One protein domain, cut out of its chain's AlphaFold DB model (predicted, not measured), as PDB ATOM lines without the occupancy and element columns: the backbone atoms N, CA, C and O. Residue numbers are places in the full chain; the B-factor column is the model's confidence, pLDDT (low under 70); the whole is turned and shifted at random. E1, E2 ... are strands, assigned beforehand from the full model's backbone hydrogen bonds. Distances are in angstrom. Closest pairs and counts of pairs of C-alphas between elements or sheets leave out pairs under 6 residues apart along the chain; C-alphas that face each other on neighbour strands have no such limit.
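Overview. This is residues 29 to 153 of the 153 residues of an uncharacterized protein of Verrucomicrobiales bacterium (UniProt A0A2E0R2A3). One twisted sheet folds over on itself into a flattened, incompletely closed barrel: E1 to E4 make one wall, E5 to E7 make the other, partly face to face with it and with strands crossed. The bent strands E9 and E10 join the two walls along one side, and E8 extends the sheet beyond E7 at one end of E9. The printed part has 125 residues with no named helix and ten named strands, E1 to E10 in chain order, in one branched sheet whose neighbour pairs are antiparallel. The class is all strand, and the whole is compact, with a radius of gyration of the C-alphas of 14.1 A and spans of 45 by 35 by 23 A.

Arrangement. E1, residues 29 to 34, E2, residues 40 to 47, E3, residues 53 to 60, and E4, residues 63 to 68, form a meander, each strand the antiparallel neighbour of the one before. N 31 and O 44 are 2.8 A apart across the E1 and E2 hairpin, N 43 and O 57 2.9 A across E2 and E3, and N 58 and O 65 3.0 A across E3 and E4. E5, residues 76 to 82, E6, residues 87 to 93, and E7, residues 98 to 103, form a second meander, with N 80 and O 89 at 2.9 A and N 90 and O 101 at 2.8 A. E4 and E5 are apart, while the closest C-alphas of E3 and E5, those of Phe 53 and Thr 77, are 6.3 A apart. E8, residues 109 to 114, E9, residues 117 to 128, and E10, residues 143 to 152, form a third. E9 bends by 73 degrees at residue 123; E7 and E8 lie on one side of it, E10 on the other side. N 100 and O 127 of E7 and E9 are 2.8 A apart, N 111 and O 119 of E8 and E9 2.8 A, N 122 and O 147 of E9 and E10 3.1 A. E10 bends by 51 degrees at residue 146 and pairs with E1, N 32 and O 148 at 2.9 A.

Along the chain. E1 begins at C-alpha 29 (40.576, 16.955, 131.730) and is 17.0 A long; E2 is 23.4 A, E3 20.9 A, E4 16.9 A. E5, 20.1 A, begins at C-alpha 76 (26.329, 17.448, 144.133); E6 is 19.6 A, E7 17.0 A, E8 14.7 A. E9 is 29.3 A, and E10, 27.9 A, ends at C-alpha 152 (47.288, 14.973, 129.396).

Size, cuts and confidence. The C-alphas farthest apart, of Asn 115 and Gly 135, are 45.8 A apart. The printed part has no cut; the long link is E9 to E10, residues 129 to 142. Mean pLDDT of the printed part is 89.8; residues 49, 51, 71 to 73 and 134 to 136 are under 70.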
ATOM      1  N   ALA A  29      41.218  17.256 132.997       89.56
ATOM      2  CA  ALA A  29      40.576  16.955 131.730       89.56
ATOM      3  C   ALA A  29      39.635  18.109 131.372       89.56
ATOM      4  O   ALA A  29      38.794  18.525 132.175       89.56
ATOM      5  N   VAL A  30      39.773  18.612 130.150       93.50
ATOM      6  CA  VAL A  30      38.983  19.732 129.637       93.50
ATOM      7  C   VAL A  30      38.062  19.225 128.542       93.50
ATOM      8  O   VAL A  30      38.495  18.586 127.583       93.50
ATOM      9  N   ILE A  31      36.776  19.523 128.681       94.94
ATOM     10  CA  ILE A  31      35.749  19.224 127.693       94.94
ATOM     11  C   ILE A  31      35.290  20.547 127.111       94.94
ATOM     12  O   ILE A  31      34.655  21.346 127.795       94.94
ATOM     13  N   THR A  32      35.584  20.767 125.839       97.81
ATOM     14  CA  THR A  32      35.070  21.917 125.091       97.81
ATOM     15  C   THR A  32      33.974  21.464 124.147       97.81
ATOM     16  O   THR A  32      34.008  20.352 123.622       97.81
ATOM     17  N   GLY A  33      32.977  22.309 123.918       97.88
ATOM     18  CA  GLY A  33      31.821  21.935 123.125       97.88
ATOM     19  C   GLY A  33      31.173  23.111 122.422       97.88
ATOM     20  O   GLY A  33      31.174  24.225 122.936       97.88
ATOM     21  N   LYS A  34      30.615  22.874 121.231       98.12
ATOM     22  CA  LYS A  34      29.879  23.902 120.484       98.12
ATOM     23  C   LYS A  34      28.809  23.334 119.559       98.12
ATOM     24  O   LYS A  34      28.948  22.233 119.020       98.12
ATOM     25  N   THR A  35      27.749  24.107 119.319       97.81
ATOM     26  CA  THR A  35      26.831  23.837 118.196       97.81
ATOM     27  C   THR A  35      27.459  24.259 116.869       97.81
ATOM     28  O   THR A  35      28.328  25.128 116.823       97.81
ATOM     29  N   SER A  36      26.964  23.708 115.756       95.62
ATOM     30  CA  SER A  36      27.353  24.146 114.403       95.62
ATOM     31  C   SER A  36      27.082  25.632 114.153       95.62
ATOM     32  O   SER A  36      27.803  26.272 113.395       95.62
ATOM     33  N   SER A  37      26.060  26.184 114.814       95.81
ATOM     34  CA  SER A  37      25.717  27.604 114.746       95.81
ATOM     35  C   SER A  37      26.619  28.512 115.590       95.81
ATOM     36  O   SER A  37      26.541  29.725 115.440       95.81
ATOM     37  N   GLY A  38      27.410  27.956 116.517       95.75
ATOM     38  CA  GLY A  38      28.173  28.723 117.509       95.75
ATOM     39  C   GLY A  38      27.322  29.387 118.598       95.75
ATOM     40  O   GLY A  38      27.859  30.007 119.501       95.75
ATOM     41  N   ARG A  39      25.991  29.243 118.564       96.81
ATOM     42  CA  ARG A  39      25.087  29.855 119.554       96.81
ATOM     43  C   ARG A  39      25.210  29.264 120.954       96.81
ATOM     44  O   ARG A  39      24.762  29.890 121.906       96.81
ATOM     45  N   THR A  40      25.759  28.060 121.064       98.12
ATOM     46  CA  THR A  40      25.985  27.384 122.341       98.12
ATOM     47  C   THR A  40      27.428  26.945 122.394       98.12
ATOM     48  O   THR A  40      27.876  26.259 121.471       98.12
ATOM     49  N   GLU A  41      28.101  27.318 123.473       98.31
ATOM     50  CA  GLU A  41      29.485  26.986 123.779       98.31
ATOM     51  C   GLU A  41      29.554  26.424 125.198       98.31
ATOM     52  O   GLU A  41      28.858  26.889 126.100       98.31
ATOM     53  N   LEU A  42      30.372  25.395 125.376       98.12
ATOM     54  CA  LEU A  42      30.576  24.700 126.635       98.12
ATOM     55  C   LEU A  42      32.072  24.591 126.906       98.12
ATOM     56  O   LEU A  42      32.827  24.165 126.032       98.12
ATOM     57  N   GLU A  43      32.462  24.860 128.144       97.25
ATOM     58  CA  GLU A  43      33.725  24.415 128.715       97.25
ATOM     59  C   GLU A  43      33.440  23.755 130.067       97.25
ATOM     60  O   GLU A  43      32.880  24.385 130.961       97.25
ATOM     61  N   ALA A  44      33.798  22.485 130.221       94.31
ATOM     62  CA  ALA A  44      33.718  21.765 131.484       94.31
ATOM     63  C   ALA A  44      35.097  21.232 131.870       94.31
ATOM     64  O   ALA A  44      35.834  20.712 131.032       94.31
ATOM     65  N   ARG A  45      35.430  21.355 133.150       91.94
ATOM     66  CA  ARG A  45      36.695  20.917 133.732       91.94
ATOM     67  C   ARG A  45      36.420  19.821 134.742       91.94
ATOM     68  O   ARG A  45      35.618  19.999 135.661       91.94
ATOM     69  N   VAL A  46      37.081  18.685 134.569       88.88
ATOM     70  CA  VAL A  46      37.006  17.539 135.477       88.88
ATOM     71  C   VAL A  46      38.418  17.184 135.932       88.88
ATOM     72  O   VAL A  46      39.365  17.183 135.149       88.88
ATOM     73  N   GLN A  47      38.578  16.938 137.226       81.62
ATOM     74  CA  GLN A  47      39.824  16.453 137.789       81.62
ATOM     75  C   GLN A  47      40.010  15.011 137.341       81.62
ATOM     76  O   GLN A  47      39.233  14.157 137.755       81.62
ATOM     77  N   ASP A  48      41.026  14.743 136.525       75.69
ATOM     78  CA  ASP A  48      41.214  13.459 135.855       75.69
ATOM     79  C   ASP A  48      40.013  13.016 134.987       75.69
ATOM     80  O   ASP A  48      38.896  13.526 135.060       75.69
ATOM     81  N   ILE A  49      40.225  12.024 134.123       68.81
ATOM     82  CA  ILE A  49      39.196  11.563 133.171       68.81
ATOM     83  C   ILE A  49      38.030  10.793 133.833       68.81
ATOM     84  O   ILE A  49      37.015  10.513 133.195       68.81
ATOM     85  N   THR A  50      38.171  10.439 135.112       70.50
ATOM     86  CA  THR A  50      37.166   9.731 135.928       70.50
ATOM     87  C   THR A  50      36.912  10.397 137.279       70.50
ATOM     88  O   THR A  50      36.216   9.817 138.111       70.50
ATOM     89  N   GLY A  51      37.541  11.538 137.560       69.06
ATOM     90  CA  GLY A  51      37.497  12.132 138.891       69.06
ATOM     91  C   GLY A  51      36.436  13.219 139.026       69.06
ATOM     92  O   GLY A  51      35.397  13.209 138.364       69.06
ATOM     93  N   GLN A  52      36.659  14.115 139.984       76.31
ATOM     94  CA  GLN A  52      35.648  15.061 140.441       76.31
ATOM     95  C   GLN A  52      35.464  16.215 139.460       76.31
ATOM     96  O   GLN A  52      36.423  16.777 138.938       76.31
ATOM     97  N   PHE A  53      34.217  16.617 139.254       83.06
ATOM     98  CA  PHE A  53      33.908  17.802 138.470       83.06
ATOM     99  C   PHE A  53      34.440  19.060 139.171       83.06
ATOM    100  O   PHE A  53      34.250  19.213 140.374       83.06
ATOM    101  N   ARG A  54      35.104  19.956 138.431       87.38
ATOM    102  CA  ARG A  54      35.669  21.207 138.961       87.38
ATOM    103  C   ARG A  54      34.779  22.394 138.645       87.38
ATOM    104  O   ARG A  54      34.338  23.091 139.555       87.38
ATOM    105  N   SER A  55      34.494  22.606 137.367       90.94
ATOM    106  CA  SER A  55      33.672  23.728 136.930       90.94
ATOM    107  C   SER A  55      33.043  23.492 135.568       90.94
ATOM    108  O   SER A  55      33.506  22.670 134.774       90.94
ATOM    109  N   VAL A  56      31.971  24.228 135.298       93.62
ATOM    110  CA  VAL A  56      31.371  24.342 133.976       93.62
ATOM    111  C   VAL A  56      31.016  25.781 133.674       93.62
ATOM    112  O   VAL A  56      30.439  26.489 134.497       93.62
ATOM    113  N   THR A  57      31.338  26.180 132.453       96.12
ATOM    114  CA  THR A  57      30.882  27.408 131.823       96.12
ATOM    115  C   THR A  57      30.034  27.022 130.620       96.12
ATOM    116  O   THR A  57      30.513  26.353 129.704       96.12
ATOM    117  N   LEU A  58      28.765  27.426 130.627       97.00
ATOM    118  CA  LEU A  58      27.843  27.228 129.512       97.00
ATOM    119  C   LEU A  58      27.361  28.590 129.028       97.00
ATOM    120  O   LEU A  58      26.732  29.340 129.777       97.00
ATOM    121  N   THR A  59      27.621  28.882 127.760       97.75
ATOM    122  CA  THR A  59      27.176  30.104 127.096       97.75
ATOM    123  C   THR A  59      26.131  29.763 126.044       97.75
ATOM    124  O   THR A  59      26.367  28.916 125.186       97.75
ATOM    125  N   ILE A  60      24.974  30.426 126.086       97.44
ATOM    126  CA  ILE A  60      23.912  30.316 125.078       97.44
ATOM    127  C   ILE A  60      23.496  31.718 124.651       97.44
ATOM    128  O   ILE A  60      23.117  32.539 125.482       97.44
ATOM    129  N   ASP A  61      23.561  32.001 123.350       97.12
ATOM    130  CA  ASP A  61      23.214  33.304 122.771       97.12
ATOM    131  C   ASP A  61      23.951  34.480 123.452       97.12
ATOM    132  O   ASP A  61      23.396  35.560 123.656       97.12
ATOM    133  N   GLY A  62      25.212  34.259 123.846       96.50
ATOM    134  CA  GLY A  62      26.046  35.249 124.538       96.50
ATOM    135  C   GLY A  62      25.719  35.454 126.023       96.50
ATOM    136  O   GLY A  62      26.307  36.330 126.658       96.50
ATOM    137  N   LYS A  63      24.793  34.676 126.596       96.88
ATOM    138  CA  LYS A  63      24.513  34.645 128.037       96.88
ATOM    139  C   LYS A  63      25.198  33.449 128.672       96.88
ATOM    140  O   LYS A  63      25.087  32.346 128.149       96.88
ATOM    141  N   THR A  64      25.868  33.663 129.797       95.25
ATOM    142  CA  THR A  64      26.725  32.654 130.424       95.25
ATOM    143  C   THR A  64      26.211  32.282 131.803       95.25
ATOM    144  O   THR A  64      25.934  33.162 132.617       95.25
ATOM    145  N   MET A  65      26.136  30.980 132.071       91.81
ATOM    146  CA  MET A  65      26.121  30.443 133.427       91.81
ATOM    147  C   MET A  65      27.494  29.859 133.739       91.81
ATOM    148  O   MET A  65      28.100  29.185 132.906       91.81
ATOM    149  N   GLU A  66      27.952  30.098 134.959       91.88
ATOM    150  CA  GLU A  66      29.104  29.421 135.531       91.88
ATOM    151  C   GLU A  66      28.662  28.662 136.782       91.88
ATOM    152  O   GLU A  66      27.774  29.110 137.529       91.88
ATOM    153  N   PHE A  67      29.254  27.489 136.964       87.50
ATOM    154  CA  PHE A  67      29.034  26.635 138.113       87.50
ATOM    155  C   PHE A  67      30.370  26.013 138.522       87.50
ATOM    156  O   PHE A  67      30.990  25.306 137.725       87.50
ATOM    157  N   ARG A  68      30.830  26.295 139.743       87.69
ATOM    158  CA  ARG A  68      32.045  25.702 140.306       87.69
ATOM    159  C   ARG A  68      31.731  24.830 141.513       87.69
ATOM    160  O   ARG A  68      30.782  25.078 142.251       87.69
ATOM    161  N   PHE A  69      32.535  23.791 141.696       78.12
ATOM    162  CA  PHE A  69      32.388  22.841 142.796       78.12
ATOM    163  C   PHE A  69      32.739  23.441 144.168       78.12
ATOM    164  O   PHE A  69      32.222  22.983 145.177       78.12
ATOM    165  N   ASP A  70      33.591  24.464 144.220       74.56
ATOM    166  CA  ASP A  70      34.048  25.112 145.456       74.56
ATOM    167  C   ASP A  70      33.131  26.246 145.952       74.56
ATOM    168  O   ASP A  70      33.425  26.874 146.967       74.56
ATOM    169  N   GLU A  71      32.016  26.510 145.263       61.62
ATOM    170  CA  GLU A  71      31.144  27.655 145.550       61.62
ATOM    171  C   GLU A  71      30.069  27.383 146.630       61.62
ATOM    172  O   GLU A  71      29.527  28.350 147.170       61.62
ATOM    173  N   SER A  72      29.770  26.128 147.014       58.03
ATOM    174  CA  SER A  72      28.929  25.826 148.196       58.03
ATOM    175  C   SER A  72      29.058  24.385 148.719       58.03
ATOM    176  O   SER A  72      29.376  23.466 147.966       58.03
ATOM    177  N   ASP A  73      28.734  24.173 150.002       59.38
ATOM    178  CA  ASP A  73      28.716  22.847 150.650       59.38
ATOM    179  C   ASP A  73      27.616  21.898 150.107       59.38
ATOM    180  O   ASP A  73      27.620  20.708 150.420       59.38
ATOM    181  N   ASP A  74      26.692  22.395 149.273       78.38
ATOM    182  CA  ASP A  74      25.518  21.652 148.783       78.38
ATOM    183  C   ASP A  74      25.586  21.277 147.288       78.38
ATOM    184  O   ASP A  74      24.608  20.772 146.726       78.38
ATOM    185  N   VAL A  75      26.727  21.481 146.618       83.12
ATOM    186  CA  VAL A  75      26.895  21.077 145.213       83.12
ATOM    187  C   VAL A  75      27.126  19.571 145.110       83.12
ATOM    188  O   VAL A  75      28.135  19.028 145.562       83.12
ATOM    189  N   ARG A  76      26.205  18.875 144.443       87.44
ATOM    190  CA  ARG A  76      26.329  17.448 144.133       87.44
ATOM    191  C   ARG A  76      26.862  17.273 142.726       87.44
ATOM    192  O   ARG A  76      26.306  17.817 141.776       87.44
ATOM    193  N   THR A  77      27.908  16.469 142.587       87.81
ATOM    194  CA  THR A  77      28.495  16.136 141.289       87.81
ATOM    195  C   THR A  77      28.444  14.637 141.046       87.81
ATOM    196  O   THR A  77      28.529  13.822 141.965       87.81
ATOM    197  N   THR A  78      28.261  14.241 139.794       88.44
ATOM    198  CA  THR A  78      28.383  12.846 139.373       88.44
ATOM    199  C   THR A  78      29.056  12.805 138.014       88.44
ATOM    200  O   THR A  78      28.608  13.450 137.068       88.44
ATOM    201  N   VAL A  79      30.134  12.032 137.932       89.31
ATOM    202  CA  VAL A  79      30.852  11.737 136.695       89.31
ATOM    203  C   VAL A  79      30.785  10.230 136.500       89.31
ATOM    204  O   VAL A  79      31.254   9.472 137.347       89.31
ATOM    205  N   ILE A  80      30.168   9.790 135.408       89.44
ATOM    206  CA  ILE A  80      30.125   8.379 135.017       89.44
ATOM    207  C   ILE A  80      30.836   8.280 133.685       89.44
ATOM    208  O   ILE A  80      30.394   8.888 132.715       89.44
ATOM    209  N   ARG A  81      31.915   7.503 133.633       87.62
ATOM    210  CA  ARG A  81      32.625   7.215 132.393       87.62
ATOM    211  C   ARG A  81      32.852   5.722 132.265       87.62
ATOM    212  O   ARG A  81      33.541   5.127 133.086       87.62
ATOM    213  N   ASP A  82      32.296   5.155 131.210       87.69
ATOM    214  CA  ASP A  82      32.492   3.774 130.804       87.69
ATOM    215  C   ASP A  82      32.747   3.764 129.297       87.69
ATOM    216  O   ASP A  82      31.843   3.934 128.480       87.69
ATOM    217  N   VAL A  83      34.023   3.623 128.945       80.94
ATOM    218  CA  VAL A  83      34.492   3.646 127.555       80.94
ATOM    219  C   VAL A  83      34.086   2.378 126.813       80.94
ATOM    220  O   VAL A  83      33.896   2.421 125.605       80.94
ATOM    221  N   GLU A  84      33.960   1.247 127.509       84.69
ATOM    222  CA  GLU A  84      33.619  -0.026 126.865       84.69
ATOM    223  C   GLU A  84      32.163  -0.039 126.395       84.69
ATOM    224  O   GLU A  84      31.842  -0.691 125.404       84.69
ATOM    225  N   ASN A  85      31.301   0.716 127.083       87.44
ATOM    226  CA  ASN A  85      29.872   0.804 126.796       87.44
ATOM    227  C   ASN A  85      29.435   2.157 126.198       87.44
ATOM    228  O   ASN A  85      28.236   2.435 126.153       87.44
ATOM    229  N   ASP A  86      30.370   2.999 125.743       86.56
ATOM    230  CA  ASP A  86      30.103   4.336 125.184       86.56
ATOM    231  C   ASP A  86      29.246   5.237 126.101       86.56
ATOM    232  O   ASP A  86      28.378   5.992 125.647       86.56
ATOM    233  N   VAL A  87      29.490   5.180 127.412       89.31
ATOM    234  CA  VAL A  87      28.794   6.009 128.401       89.31
ATOM    235  C   VAL A  87      29.726   7.094 128.906       89.31
ATOM    236  O   VAL A  87      30.778   6.829 129.490       89.31
ATOM    237  N   PHE A  88      29.291   8.341 128.760       92.06
ATOM    238  CA  PHE A  88      29.896   9.451 129.475       92.06
ATOM    239  C   PHE A  88      28.819  10.428 129.933       92.06
ATOM    240  O   PHE A  88      28.075  10.962 129.112       92.06
ATOM    241  N   VAL A  89      28.703  10.617 131.246       93.69
ATOM    242  CA  VAL A  89      27.680  11.447 131.884       93.69
ATOM    243  C   VAL A  89      28.339  12.361 132.900       93.69
ATOM    244  O   VAL A  89      29.127  11.912 133.732       93.69
ATOM    245  N   LEU A  90      27.961  13.631 132.850       93.00
ATOM    246  CA  LEU A  90      28.312  14.650 133.822       93.00
ATOM    247  C   LEU A  90      27.022  15.250 134.366       93.00
ATOM    248  O   LEU A  90      26.168  15.707 133.606       93.00
ATOM    249  N   LEU A  91      26.893  15.257 135.684       92.62
ATOM    250  CA  LEU A  91      25.785  15.862 136.401       92.62
ATOM    251  C   LEU A  91      26.347  16.785 137.474       92.62
ATOM    252  O   LEU A  91      27.242  16.397 138.226       92.62
ATOM    253  N   MET A  92      25.787  17.981 137.558       90.31
ATOM    254  CA  MET A  92      26.042  18.925 138.630       90.31
ATOM    255  C   MET A  92      24.720  19.552 139.061       90.31
ATOM    256  O   MET A  92      23.990  20.099 138.236       90.31
ATOM    257  N   GLU A  93      24.399  19.450 140.345       90.19
ATOM    258  CA  GLU A  93      23.161  19.960 140.933       90.19
ATOM    259  C   GLU A  93      23.495  20.791 142.172       90.19
ATOM    260  O   GLU A  93      24.192  20.321 143.069       90.19
ATOM    261  N   GLY A  94      23.012  22.031 142.207       88.19
ATOM    262  CA  GLY A  94      23.101  22.942 143.347       88.19
ATOM    263  C   GLY A  94      21.720  23.477 143.722       88.19
ATOM    264  O   GLY A  94      20.702  23.000 143.224       88.19
ATOM    265  N   GLU A  95      21.675  24.486 144.593       84.88
ATOM    266  CA  GLU A  95      20.412  25.024 145.121       84.88
ATOM    267  C   GLU A  95      19.530  25.687 144.042       84.88
ATOM    268  O   GLU A  95      18.300  25.617 144.094       84.88
ATOM    269  N   ASP A  96      20.143  26.342 143.055       84.75
ATOM    270  CA  ASP A  96      19.454  27.137 142.030       84.75
ATOM    271  C   ASP A  96      19.879  26.806 140.591       84.75
ATOM    272  O   ASP A  96      19.316  27.346 139.629       84.75
ATOM    273  N   LYS A  97      20.851  25.904 140.435       88.12
ATOM    274  CA  LYS A  97      21.461  25.546 139.156       88.12
ATOM    275  C   LYS A  97      21.542  24.039 138.985       88.12
ATOM    276  O   LYS A  97      21.898  23.306 139.905       88.12
ATOM    277  N   VAL A  98      21.295  23.593 137.763       92.06
ATOM    278  CA  VAL A  98      21.589  22.232 137.325       92.06
ATOM    279  C   VAL A  98      22.323  22.268 135.998       92.06
ATOM    280  O   VAL A  98      22.063  23.117 135.145       92.06
ATOM    281  N   PHE A  99      23.237  21.331 135.821       94.12
ATOM    282  CA  PHE A  99      23.912  21.066 134.569       94.12
ATOM    283  C   PHE A  99      23.964  19.562 134.343       94.12
ATOM    284  O   PHE A  99      24.376  18.796 135.217       94.12
ATOM    285  N   ARG A 100      23.550  19.140 133.153       96.19
ATOM    286  CA  ARG A 100      23.610  17.755 132.707       96.19
ATOM    287  C   ARG A 100      24.227  17.708 131.328       96.19
ATOM    288  O   ARG A 100      23.812  18.435 130.424       96.19
ATOM    289  N   LEU A 101      25.171  16.798 131.167       96.81
ATOM    290  CA  LEU A 101      25.731  16.433 129.885       96.81
ATOM    291  C   LEU A 101      25.776  14.920 129.795       96.81
ATOM    292  O   LEU A 101      26.253  14.252 130.708       96.81
ATOM    293  N   TRP A 102      25.316  14.374 128.680       96.50
ATOM    294  CA  TRP A 102      25.529  12.969 128.367       96.50
ATOM    295  C   TRP A 102      25.963  12.811 126.919       96.50
ATOM    296  O   TRP A 102      25.424  13.440 126.004       96.50
ATOM    297  N   MET A 103      26.967  11.968 126.721       96.38
ATOM    298  CA  MET A 103      27.461  11.592 125.410       96.38
ATOM    299  C   MET A 103      26.396  10.797 124.653       96.38
ATOM    300  O   MET A 103      25.660   9.992 125.223       96.38
ATOM    301  N   VAL A 104      26.312  11.030 123.347       96.88
ATOM    302  CA  VAL A 104      25.520  10.207 122.435       96.88
ATOM    303  C   VAL A 104      26.284   8.894 122.211       96.88
ATOM    304  O   VAL A 104      27.424   8.957 121.739       96.88
ATOM    305  N   PRO A 105      25.698   7.720 122.513       94.12
ATOM    306  CA  PRO A 105      26.382   6.436 122.345       94.12
ATOM    307  C   PRO A 105      26.896   6.223 120.915       94.12
ATOM    308  O   PRO A 105      26.237   6.620 119.950       94.12
ATOM    309  N   GLY A 106      28.081   5.625 120.774       92.69
ATOM    310  CA  GLY A 106      28.731   5.372 119.484       92.69
ATOM    311  C   GLY A 106      29.216   6.619 118.731       92.69
ATOM    312  O   GLY A 106      29.626   6.515 117.575       92.69
ATOM    313  N   SER A 107      29.152   7.811 119.340       95.94
ATOM    314  CA  SER A 107      29.628   9.049 118.706       95.94
ATOM    315  C   SER A 107      31.098   9.368 118.985       95.94
ATOM    316  O   SER A 107      31.649  10.249 118.318       95.94
ATOM    317  N   GLU A 108      31.729   8.675 119.940       95.12
ATOM    318  CA  GLU A 108      33.122   8.928 120.298       95.12
ATOM    319  C   GLU A 108      34.080   8.508 119.180       95.12
ATOM    320  O   GLU A 108      34.010   7.425 118.601       95.12
ATOM    321  N   LYS A 109      35.021   9.400 118.886       95.00
ATOM    322  CA  LYS A 109      36.160   9.171 118.010       95.00
ATOM    323  C   LYS A 109      37.413   9.561 118.766       95.00
ATOM    324  O   LYS A 109      37.672  10.748 118.978       95.00
ATOM    325  N   VAL A 110      38.183   8.554 119.164       94.00
ATOM    326  CA  VAL A 110      39.498   8.746 119.779       94.00
ATOM    327  C   VAL A 110      40.453   9.301 118.724       94.00
ATOM    328  O   VAL A 110      40.628   8.704 117.663       94.00
ATOM    329  N   LEU A 111      41.040  10.459 119.015       92.44
ATOM    330  CA  LEU A 111      42.032  11.126 118.174       92.44
ATOM    331  C   LEU A 111      43.451  10.747 118.602       92.44
ATOM    332  O   LEU A 111      44.302  10.485 117.757       92.44
ATOM    333  N   GLU A 112      43.686  10.686 119.913       91.56
ATOM    334  CA  GLU A 112      44.975  10.338 120.504       91.56
ATOM    335  C   GLU A 112      44.776   9.486 121.760       91.56
ATOM    336  O   GLU A 112      43.895   9.754 122.579       91.56
ATOM    337  N   LYS A 113      45.610   8.451 121.912       89.00
ATOM    338  CA  LYS A 113      45.697   7.633 123.124       89.00
ATOM    339  C   LYS A 113      47.133   7.145 123.303       89.00
ATOM    340  O   LYS A 113      47.543   6.168 122.677       89.00
ATOM    341  N   THR A 114      47.888   7.839 124.142       88.44
ATOM    342  CA  THR A 114      49.291   7.543 124.463       88.44
ATOM    343  C   THR A 114      49.467   7.361 125.974       88.44
ATOM    344  O   THR A 114      48.515   7.502 126.747       88.44
ATOM    345  N   ASN A 115      50.676   7.003 126.419       77.50
ATOM    346  CA  ASN A 115      50.997   6.915 127.844       77.50
ATOM    347  C   ASN A 115      51.012   8.325 128.447       77.50
ATOM    348  O   ASN A 115      52.048   8.982 128.444       77.50
ATOM    349  N   GLY A 116      49.854   8.777 128.927       81.12
ATOM    350  CA  GLY A 116      49.686  10.102 129.512       81.12
ATOM    351  C   GLY A 116      48.996  11.117 128.609       81.12
ATOM    352  O   GLY A 116      48.948  12.270 128.981       81.12
ATOM    353  N   SER A 117      48.421  10.755 127.460       86.56
ATOM    354  CA  SER A 117      47.499  11.667 126.767       86.56
ATOM    355  C   SER A 117      46.301  10.928 126.200       86.56
ATOM    356  O   SER A 117      46.403   9.797 125.712       86.56
ATOM    357  N   TYR A 118      45.146  11.571 126.298       89.31
ATOM    358  CA  TYR A 118      43.892  11.105 125.751       89.31
ATOM    359  C   TYR A 118      43.135  12.279 125.141       89.31
ATOM    360  O   TYR A 118      42.770  13.226 125.838       89.31
ATOM    361  N   GLN A 119      42.875  12.194 123.840       93.12
ATOM    362  CA  GLN A 119      42.054  13.161 123.125       93.12
ATOM    363  C   GLN A 119      40.954  12.433 122.366       93.12
ATOM    364  O   GLN A 119      41.220  11.476 121.631       93.12
ATOM    365  N   SER A 120      39.719  12.904 122.495       94.62
ATOM    366  CA  SER A 120      38.590  12.379 121.731       94.62
ATOM    367  C   SER A 120      37.622  13.478 121.314       94.62
ATOM    368  O   SER A 120      37.629  14.594 121.832       94.62
ATOM    369  N   THR A 121      36.790  13.164 120.326       97.00
ATOM    370  CA  THR A 121      35.628  13.978 119.953       97.00
ATOM    371  C   THR A 121      34.376  13.136 120.058       97.00
ATOM    372  O   THR A 121      34.427  11.944 119.781       97.00
ATOM    373  N   PHE A 122      33.258  13.733 120.446       96.56
ATOM    374  CA  PHE A 122      31.981  13.032 120.570       96.56
ATOM    375  C   PHE A 122      30.821  14.012 120.429       96.56
ATOM    376  O   PHE A 122      30.993  15.219 120.576       96.56
ATOM    377  N   ALA A 123      29.628  13.506 120.136       98.00
ATOM    378  CA  ALA A 123      28.411  14.293 120.256       98.00
ATOM    379  C   ALA A 123      27.864  14.155 121.679       98.00
ATOM    380  O   ALA A 123      27.905  13.073 122.263       98.00
ATOM    381  N   ALA A 124      27.319  15.230 122.233       98.06
ATOM    382  CA  ALA A 124      26.688  15.213 123.545       98.06
ATOM    383  C   ALA A 124      25.377  15.988 123.529       98.06
ATOM    384  O   ALA A 124      25.164  16.852 122.681       98.06
ATOM    385  N   VAL A 125      24.504  15.681 124.479       98.31
ATOM    386  CA  VAL A 125      23.282  16.437 124.739       98.31
ATOM    387  C   VAL A 125      23.437  17.166 126.066       98.31
ATOM    388  O   VAL A 125      23.838  16.561 127.059       98.31
ATOM    389  N   ILE A 126      23.109  18.454 126.061       97.88
ATOM    390  CA  ILE A 126      23.083  19.319 127.238       97.88
ATOM    391  C   ILE A 126      21.638  19.574 127.653       97.88
ATOM    392  O   ILE A 126      20.779  19.848 126.811       97.88
ATOM    393  N   GLU A 127      21.406  19.551 128.959       97.25
ATOM    394  CA  GLU A 127      20.225  20.096 129.621       97.25
ATOM    395  C   GLU A 127      20.695  20.795 130.902       97.25
ATOM    396  O   GLU A 127      21.311  20.170 131.764       97.25
ATOM    397  N   ALA A 128      20.470  22.099 131.017       95.50
ATOM    398  CA  ALA A 128      20.981  22.892 132.133       95.50
ATOM    399  C   ALA A 128      20.011  24.013 132.499       95.50
ATOM    400  O   ALA A 128      19.060  24.263 131.764       95.50
ATOM    401  N   THR A 129      20.248  24.706 133.609       94.25
ATOM    402  CA  THR A 129      19.590  25.988 133.884       94.25
ATOM    403  C   THR A 129      19.860  26.955 132.728       94.25
ATOM    404  O   THR A 129      21.004  27.149 132.337       94.25
ATOM    405  N   ASP A 130      18.819  27.542 132.144       95.62
ATOM    406  CA  ASP A 130      18.952  28.391 130.963       95.62
ATOM    407  C   ASP A 130      19.558  29.754 131.343       95.62
ATOM    408  O   ASP A 130      18.899  30.534 132.033       95.62
ATOM    409  N   PRO A 131      20.779  30.094 130.884       94.19
ATOM    410  CA  PRO A 131      21.415  31.368 131.220       94.19
ATOM    411  C   PRO A 131      20.709  32.581 130.595       94.19
ATOM    412  O   PRO A 131      21.041  33.723 130.919       94.19
ATOM    413  N   ARG A 132      19.769  32.365 129.667       94.19
ATOM    414  CA  ARG A 132      19.002  33.436 129.013       94.19
ATOM    415  C   ARG A 132      17.788  33.871 129.826       94.19
ATOM    416  O   ARG A 132      17.294  34.974 129.611       94.19
ATOM    417  N   GLU A 133      17.333  33.030 130.747       90.69
ATOM    418  CA  GLU A 133      16.122  33.236 131.533       90.69
ATOM    419  C   GLU A 133      16.474  33.665 132.962       90.69
ATOM    420  O   GLU A 133      17.441  33.199 133.559       90.69
ATOM    421  N   SER A 134      15.676  34.559 133.549       68.50
ATOM    422  CA  SER A 134      15.927  35.108 134.892       68.50
ATOM    423  C   SER A 134      15.200  34.358 136.022       68.50
ATOM    424  O   SER A 134      15.035  34.901 137.114       68.50
ATOM    425  N   GLY A 135      14.715  33.135 135.773       64.25
ATOM    426  CA  GLY A 135      13.942  32.333 136.727       64.25
ATOM    427  C   GLY A 135      14.698  31.098 137.222       64.25
ATOM    428  O   GLY A 135      15.224  30.334 136.411       64.25
ATOM    429  N   LYS A 136      14.697  30.865 138.545       65.81
ATOM    430  CA  LYS A 136      15.250  29.642 139.159       65.81
ATOM    431  C   LYS A 136      14.656  28.403 138.471       65.81
ATOM    432  O   LYS A 136      13.440  28.334 138.304       65.81
ATOM    433  N   TRP A 137      15.504  27.442 138.100       74.44
ATOM    434  CA  TRP A 137      15.119  26.144 137.512       74.44
ATOM    435  C   TRP A 137      14.489  26.150 136.111       74.44
ATOM    436  O   TRP A 137      14.014  25.104 135.666       74.44
ATOM    437  N   THR A 138      14.500  27.267 135.375       91.69
ATOM    438  CA  THR A 138      14.122  27.204 133.951       91.69
ATOM    439  C   THR A 138      15.208  26.449 133.201       91.69
ATOM    440  O   THR A 138      16.357  26.877 133.219       91.69
ATOM    441  N   LEU A 139      14.871  25.313 132.587       94.25
ATOM    442  CA  LEU A 139      15.841  24.496 131.866       94.25
ATOM    443  C   LEU A 139      15.911  24.884 130.393       94.25
ATOM    444  O   LEU A 139      14.896  25.198 129.768       94.25
ATOM    445  N   THR A 140      17.104  24.779 129.821       95.44
ATOM    446  CA  THR A 140      17.286  24.798 128.375       95.44
ATOM    447  C   THR A 140      16.472  23.661 127.746       95.44
ATOM    448  O   THR A 140      16.327  22.594 128.354       95.44
ATOM    449  N   PRO A 141      16.012  23.788 126.487       95.81
ATOM    450  CA  PRO A 141      15.718  22.589 125.712       95.81
ATOM    451  C   PRO A 141      16.969  21.699 125.651       95.81
ATOM    452  O   PRO A 141      18.089  22.150 125.902       95.81
ATOM    453  N   ARG A 142      16.795  20.431 125.277       97.75
ATOM    454  CA  ARG A 142      17.936  19.548 125.028       97.75
ATOM    455  C   ARG A 142      18.704  20.032 123.806       97.75
ATOM    456  O   ARG A 142      18.138  20.104 122.715       97.75
ATOM    457  N   ILE A 143      19.980  20.352 123.987       98.00
ATOM    458  CA  ILE A 143      20.838  20.893 122.928       98.00
ATOM    459  C   ILE A 143      21.913  19.868 122.602       98.00
ATOM    460  O   ILE A 143      22.725  19.523 123.455       98.00
ATOM    461  N   THR A 144      21.941  19.393 121.358       98.31
ATOM    462  CA  THR A 144      23.031  18.540 120.876       98.31
ATOM    463  C   THR A 144      24.213  19.396 120.436       98.31
ATOM    464  O   THR A 144      24.059  20.296 119.607       98.31
ATOM    465  N   ILE A 145      25.396  19.093 120.958       98.31
ATOM    466  CA  ILE A 145      26.649  19.776 120.642       98.31
ATOM    467  C   ILE A 145      27.728  18.782 120.212       98.31
ATOM    468  O   ILE A 145      27.686  17.605 120.572       98.31
ATOM    469  N   GLY A 146      28.696  19.262 119.433       98.31
ATOM    470  CA  GLY A 146      29.941  18.539 119.197       98.31
ATOM    471  C   GLY A 146      30.952  18.910 120.272       98.31
ATOM    472  O   GLY A 146      31.190  20.099 120.492       98.31
ATOM    473  N   CYS A 147      31.536  17.906 120.915       97.88
ATOM    474  CA  CYS A 147      32.503  18.042 121.994       97.88
ATOM    475  C   CYS A 147      33.889  17.547 121.589       97.88
ATOM    476  O   CYS A 147      34.040  16.671 120.733       97.88
ATOM    477  N   ARG A 148      34.891  18.081 122.279       96.94
ATOM    478  CA  ARG A 148      36.266  17.609 122.313       96.94
ATOM    479  C   ARG A 148      36.679  17.449 123.774       96.94
ATOM    480  O   ARG A 148      36.461  18.364 124.563       96.94
ATOM    481  N   LEU A 149      37.235  16.294 124.113       93.88
ATOM    482  CA  LEU A 149      37.848  16.009 125.406       93.88
ATOM    483  C   LEU A 149      39.358  15.964 125.211       93.88
ATOM    484  O   LEU A 149      39.837  15.197 124.379       93.88
ATOM    485  N   ASP A 150      40.077  16.760 125.990       93.19
ATOM    486  CA  ASP A 150      41.534  16.789 126.034       93.19
ATOM    487  C   ASP A 150      42.000  16.488 127.466       93.19
ATOM    488  O   ASP A 150      41.583  17.139 128.425       93.19
ATOM    489  N   TYR A 151      42.864  15.486 127.611       89.44
ATOM    490  CA  TYR A 151      43.485  15.084 128.871       89.44
ATOM    491  C   TYR A 151      44.956  14.749 128.632       89.44
ATOM    492  O   TYR A 151      45.266  13.983 127.718       89.44
ATOM    493  N   SER A 152      45.854  15.274 129.463       83.94
ATOM    494  CA  SER A 152      47.288  14.973 129.396       83.94
ATOM    495  C   SER A 152      47.899  14.937 130.792       83.94
ATOM    496  O   SER A 152      47.575  15.805 131.589       83.94
ATOM    497  N   ILE A 153      48.760  13.953 131.072       70.94
ATOM    498  CA  ILE A 153      49.482  13.720 132.329       70.94
ATOM    499  C   ILE A 153      50.925  14.216 132.214       70.94
ATOM    500  O   ILE A 153      51.549  13.936 131.167       70.94
TER     501      ILE A 153